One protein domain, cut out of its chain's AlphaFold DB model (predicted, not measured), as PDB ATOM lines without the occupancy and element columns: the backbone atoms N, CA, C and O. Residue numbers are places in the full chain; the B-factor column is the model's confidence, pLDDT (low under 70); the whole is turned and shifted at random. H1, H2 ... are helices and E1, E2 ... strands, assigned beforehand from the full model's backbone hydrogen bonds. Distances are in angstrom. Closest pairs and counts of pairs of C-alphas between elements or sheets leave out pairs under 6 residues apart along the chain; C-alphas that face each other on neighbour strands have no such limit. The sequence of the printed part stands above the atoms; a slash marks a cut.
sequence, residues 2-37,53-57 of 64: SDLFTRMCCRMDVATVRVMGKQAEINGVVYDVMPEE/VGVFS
ATOM      1  N   SER A   2     108.353  98.335 153.211       60.44
ATOM      2  CA  SER A   2     108.594  99.788 153.111       60.44
ATOM      3  C   SER A   2     110.067 100.160 152.873       60.44
ATOM      4  O   SER A   2     110.346 101.028 152.061       60.44
ATOM      5  N   ASP A   3     111.012  99.450 153.495       76.56
ATOM      6  CA  ASP A   3     112.448  99.777 153.408       76.56
ATOM      7  C   ASP A   3     113.052  99.603 151.996       76.56
ATOM      8  O   ASP A   3     113.882 100.406 151.581       76.56
ATOM      9  N   LEU A   4     112.605  98.615 151.208       84.94
ATOM     10  CA  LEU A   4     113.147  98.405 149.858       84.94
ATOM     11  C   LEU A   4     112.666  99.483 148.879       84.94
ATOM     12  O   LEU A   4     113.471 100.029 148.128       84.94
ATOM     13  N   PHE A   5     111.366  99.793 148.895       87.50
ATOM     14  CA  PHE A   5     110.788 100.801 148.006       87.50
ATOM     15  C   PHE A   5     111.352 102.191 148.313       87.50
ATOM     16  O   PHE A   5     111.825 102.862 147.402       87.50
ATOM     17  N   THR A   6     111.433 102.572 149.593       85.94
ATOM     18  CA  THR A   6     112.051 103.840 150.002       85.94
ATOM     19  C   THR A   6     113.508 103.933 149.549       85.94
ATOM     20  O   THR A   6     113.899 104.946 148.978       85.94
ATOM     21  N   ARG A   7     114.311 102.869 149.709       85.06
ATOM     22  CA  ARG A   7     115.698 102.857 149.207       85.06
ATOM     23  C   ARG A   7     115.780 102.992 147.690       85.06
ATOM     24  O   ARG A   7     116.709 103.629 147.199       85.06
ATOM     25  N   MET A   8     114.851 102.392 146.946       91.00
ATOM     26  CA  MET A   8     114.795 102.569 145.494       91.00
ATOM     27  C   MET A   8     114.472 104.016 145.124       91.00
ATOM     28  O   MET A   8     115.214 104.589 144.329       91.00
ATOM     29  N   CYS A   9     113.461 104.627 145.750       85.50
ATOM     30  CA  CYS A   9     113.122 106.038 145.545       85.50
ATOM     31  C   CYS A   9     114.325 106.948 145.810       85.50
ATOM     32  O   CYS A   9     114.711 107.704 144.928       85.50
ATOM     33  N   CYS A  10     115.025 106.777 146.939       82.62
ATOM     34  CA  CYS A  10     116.215 107.582 147.233       82.62
ATOM     35  C   CYS A  10     117.306 107.449 146.157       82.62
ATOM     36  O   CYS A  10     117.965 108.425 145.811       82.62
ATOM     37  N   ARG A  11     117.521 106.245 145.608       87.50
ATOM     38  CA  ARG A  11     118.503 106.045 144.527       87.50
ATOM     39  C   ARG A  11     118.054 106.698 143.223       87.50
ATOM     40  O   ARG A  11     118.904 107.209 142.500       87.50
ATOM     41  N   MET A  12     116.755 106.675 142.930       89.06
ATOM     42  CA  MET A  12     116.174 107.340 141.763       89.06
ATOM     43  C   MET A  12     116.269 108.862 141.874       89.06
ATOM     44  O   MET A  12     116.651 109.500 140.897       89.06
ATOM     45  N   ASP A  13     116.018 109.429 143.053       81.00
ATOM     46  CA  ASP A  13     116.157 110.867 143.299       81.00
ATOM     47  C   ASP A  13     117.610 111.305 143.089       81.00
ATOM     48  O   ASP A  13     117.889 112.228 142.327       81.00
ATOM     49  N   VAL A  14     118.565 110.564 143.663       83.94
ATOM     50  CA  VAL A  14     120.001 110.828 143.476       83.94
ATOM     51  C   VAL A  14     120.418 110.693 142.010       83.94
ATOM     52  O   VAL A  14     121.209 111.498 141.521       83.94
ATOM     53  N   ALA A  15     119.919 109.684 141.293       85.44
ATOM     54  CA  ALA A  15     120.213 109.522 139.871       85.44
ATOM     55  C   ALA A  15     119.643 110.684 139.045       85.44
ATOM     56  O   ALA A  15     120.339 111.213 138.185       85.44
ATOM     57  N   THR A  16     118.419 111.116 139.351       83.44
ATOM     58  CA  THR A  16     117.753 112.242 138.684       83.44
ATOM     59  C   THR A  16     118.532 113.539 138.886       83.44
ATOM     60  O   THR A  16     118.867 114.198 137.907       83.44
ATOM     61  N   VAL A  17     118.923 113.860 140.123       83.12
ATOM     62  CA  VAL A  17     119.729 115.056 140.434       83.12
ATOM     63  C   VAL A  17     121.087 115.019 139.735       83.12
ATOM     64  O   VAL A  17     121.537 116.031 139.218       83.12
ATOM     65  N   ARG A  18     121.743 113.857 139.643       82.50
ATOM     66  CA  ARG A  18     123.028 113.742 138.930       82.50
ATOM     67  C   ARG A  18     122.925 113.989 137.428       82.50
ATOM     68  O   ARG A  18     123.911 114.392 136.824       82.50
ATOM     69  N   VAL A  19     121.780 113.673 136.825       82.94
ATOM     70  CA  VAL A  19     121.577 113.791 135.374       82.94
ATOM     71  C   VAL A  19     121.022 115.166 135.001       82.94
ATOM     72  O   VAL A  19     121.434 115.730 133.993       82.94
ATOM     73  N   MET A  20     120.105 115.697 135.809       81.75
ATOM     74  CA  MET A  20     119.291 116.874 135.480       81.75
ATOM     75  C   MET A  20     119.526 118.065 136.419       81.75
ATOM     76  O   MET A  20     119.092 119.179 136.128       81.75
ATOM     77  N   GLY A  21     120.175 117.839 137.561       80.75
ATOM     78  CA  GLY A  21     120.405 118.863 138.569       80.75
ATOM     79  C   GLY A  21     121.367 119.945 138.088       80.75
ATOM     80  O   GLY A  21     122.270 119.715 137.282       80.75
ATOM     81  N   LYS A  22     121.169 121.151 138.612       83.19
ATOM     82  CA  LYS A  22     122.050 122.306 138.430       83.19
ATOM     83  C   LYS A  22     122.558 122.759 139.789       83.19
ATOM     84  O   LYS A  22     121.916 122.512 140.802       83.19
ATOM     85  N   GLN A  23     123.683 123.461 139.810       82.44
ATOM     86  CA  GLN A  23     124.132 124.124 141.029       82.44
ATOM     87  C   GLN A  23     123.507 125.510 141.129       82.44
ATOM     88  O   GLN A  23     123.524 126.274 140.163       82.44
ATOM     89  N   ALA A  24     122.977 125.834 142.303       79.56
ATOM     90  CA  ALA A  24     122.530 127.177 142.636       79.56
ATOM     91  C   ALA A  24     123.142 127.612 143.965       79.56
ATOM     92  O   ALA A  24     123.174 126.853 144.933       79.56
ATOM     93  N   GLU A  25     123.617 128.852 144.005       84.88
ATOM     94  CA  GLU A  25     124.036 129.489 145.245       84.88
ATOM     95  C   GLU A  25     122.815 130.132 145.907       84.88
ATOM     96  O   GLU A  25     122.192 131.038 145.351       84.88
ATOM     97  N   ILE A  26     122.460 129.651 147.098       81.06
ATOM     98  CA  ILE A  26     121.360 130.180 147.904       81.06
ATOM     99  C   ILE A  26     121.956 130.626 149.237       81.06
ATOM    100  O   ILE A  26     122.486 129.814 149.992       81.06
ATOM    101  N   ASN A  27     121.874 131.926 149.532       83.31
ATOM    102  CA  ASN A  27     122.409 132.525 150.762       83.31
ATOM    103  C   ASN A  27     123.904 132.215 151.019       83.31
ATOM    104  O   ASN A  27     124.304 132.023 152.166       83.31
ATOM    105  N   GLY A  28     124.732 132.146 149.968       84.00
ATOM    106  CA  GLY A  28     126.170 131.853 150.083       84.00
ATOM    107  C   GLY A  28     126.525 130.366 150.190       84.00
ATOM    108  O   GLY A  28     127.690 130.029 150.395       84.00
ATOM    109  N   VAL A  29     125.542 129.466 150.068       82.38
ATOM    110  CA  VAL A  29     125.745 128.012 150.092       82.38
ATOM    111  C   VAL A  29     125.353 127.422 148.742       82.38
ATOM    112  O   VAL A  29     124.299 127.744 148.195       82.38
ATOM    113  N   VAL A  30     126.209 126.557 148.199       81.81
ATOM    114  CA  VAL A  30     125.964 125.867 146.928       81.81
ATOM    115  C   VAL A  30     125.105 124.628 147.174       81.81
ATOM    116  O   VAL A  30     125.458 123.776 147.990       81.81
ATOM    117  N   TYR A  31     123.997 124.529 146.446       80.81
ATOM    118  CA  TYR A  31     123.074 123.398 146.482       80.81
ATOM    119  C   TYR A  31     122.922 122.767 145.106       80.81
ATOM    120  O   TYR A  31     122.944 123.470 144.092       80.81
ATOM    121  N   ASP A  32     122.677 121.457 145.093       81.31
ATOM    122  CA  ASP A  32     122.151 120.784 143.913       81.31
ATOM    123  C   ASP A  32     120.638 121.015 143.874       81.31
ATOM    124  O   ASP A  32     119.897 120.636 144.787       81.31
ATOM    125  N   VAL A  33     120.180 121.676 142.819       81.31
ATOM    126  CA  VAL A  33     118.779 122.021 142.616       81.31
ATOM    127  C   VAL A  33     118.243 121.359 141.360       81.31
ATOM    128  O   VAL A  33     118.915 121.294 140.332       81.31
ATOM    129  N   MET A  34     117.007 120.879 141.437       82.19
ATOM    130  CA  MET A  34     116.266 120.433 140.262       82.19
ATOM    131  C   MET A  34     115.500 121.625 139.683       82.19
ATOM    132  O   MET A  34     114.552 122.084 140.334       82.19
ATOM    133  N   PRO A  35     115.904 122.157 138.513       68.75
ATOM    134  CA  PRO A  35     115.114 123.177 137.844       68.75
ATOM    135  C   PRO A  35     113.773 122.569 137.426       68.75
ATOM    136  O   PRO A  35     113.729 121.442 136.933       68.75
ATOM    137  N   GLU A  36     112.682 123.301 137.624       68.19
ATOM    138  CA  GLU A  36     111.436 122.966 136.945       68.19
ATOM    139  C   GLU A  36     111.636 123.221 135.442       68.19
ATOM    140  O   GLU A  36     111.989 124.328 135.032       68.19
ATOM    141  N   GLU A  37     111.470 122.183 134.621       58.97
ATOM    142  CA  GLU A  37     111.295 122.369 133.181       58.97
ATOM    143  C   GLU A  37     109.966 123.106 133.004       58.97
ATOM    144  O   GLU A  37     108.946 122.639 133.511       58.97
ATOM    145  N   VAL A  53     112.112 122.591 142.346       52.47
ATOM    146  CA  VAL A  53     111.254 121.508 142.870       52.47
ATOM    147  C   VAL A  53     111.977 120.644 143.922       52.47
ATOM    148  O   VAL A  53     111.352 119.860 144.630       52.47
ATOM    149  N   GLY A  54     113.283 120.835 144.132       54.44
ATOM    150  CA  GLY A  54     114.010 120.179 145.221       54.44
ATOM    151  C   GLY A  54     115.359 120.828 145.501       54.44
ATOM    152  O   GLY A  54     116.127 121.076 144.574       54.44
ATOM    153  N   VAL A  55     115.639 121.092 146.779       55.41
ATOM    154  CA  VAL A  55     116.955 121.523 147.271       55.41
ATOM    155  C   VAL A  55     117.617 120.312 147.912       55.41
ATOM    156  O   VAL A  55     117.198 119.866 148.983       55.41
ATOM    157  N   PHE A  56     118.639 119.764 147.262       55.34
ATOM    158  CA  PHE A  56     119.420 118.661 147.805       55.34
ATOM    159  C   PHE A  56     120.673 119.234 148.463       55.34
ATOM    160  O   PHE A  56     121.526 119.845 147.818       55.34
ATOM    161  N   SER A  57     120.770 119.075 149.783       60.53
ATOM    162  CA  SER A  57     121.985 119.429 150.512       60.53
ATOM    163  C   SER A  57     123.112 118.467 150.123       60.53
ATOM    164  O   SER A  57     122.866 117.253 150.111       60.53
TER     165      SER A  57
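Overview. This is residues 2 to 37 and 53 to 57 of the 64 residues of a protein of Escherichia coli (UniProt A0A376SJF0). A long helix, H1, runs as an arm out of a small, strongly twisted sheet of three strands; its last turns, residues 13 to 20, pack over one face of the sheet, while residues 2 to 12 stick out free. The hairpin of E1 and E2 follows the helix, and E3 adds a third strand along the other side of E2. The printed part has 41 residues, with one named helix and three named strands in the order H1, E1, E2, E3; the sheet's order is E1, E2, E3, all antiparallel, and the class is mixed, helices and strands. The whole is loose, with a radius of gyration of the C-alphas of 11.8 A, and elongated, spanning 36 by 20 by 14 A.

Along the chain. H1 takes residues 2 to 20, from C-alpha 2 at (108.594, 99.788, 153.111) to C-alpha 20 at (119.291, 116.874, 135.480), 26.8 A long. E1 is residues 22 to 26, 12.3 A long. E2, the longest strand, is residues 29 to 35, 16.9 A long. E3 is residues 53 to 56, 10.0 A long, ending at C-alpha 56, (119.420, 118.661, 147.805).

Arrangement. E2 is the inner strand, and E1 and E3 are the edge strands. E1 and E2 form a hairpin, antiparallel at 133 degrees between their directions, with N 24 and O 31 at 3.0 A and N 31 and O 24 at 2.9 A, within hydrogen-bond range. E2 and E3 are antiparallel at 146 degrees, with N 56 and O 32 within hydrogen-bond range at 2.9 A. E1 and E3 are apart. H1 is on the sheet at a height over the sheet of 13.0 A, over E2 and E3; on the local plane its line stands at 79 degrees to E2, across the strands. The closest C-alphas of H1 and E2 are those of Val 17 and Met 34, 6.4 A apart. H1 and E3 are near each other, with 6 pairs of C-alphas within 10 A. H1 on one face of the sheet gives two layers, a helix layer and a strand layer. In H1 every O i to N i+4 pair is within hydrogen-bond range.

Size, cuts and confidence. The two C-alphas farthest apart are those of Ser 2 and Gly 28, at 36.7 A. Without residues 2 to 12, the body spans 25 by 18 by 11 A. The links H1 to E1 and E1 to E2 are tight. Residues 38 to 52 are cut out on the link from E2 to E3, and C-alphas 37 and 53 are 9.7 A apart across the cut. The mean pLDDT of the printed part is 78.1; residue 2, residues 35 to 37 and residues 53 to 57 are under 70, and E3 has a mean of 54.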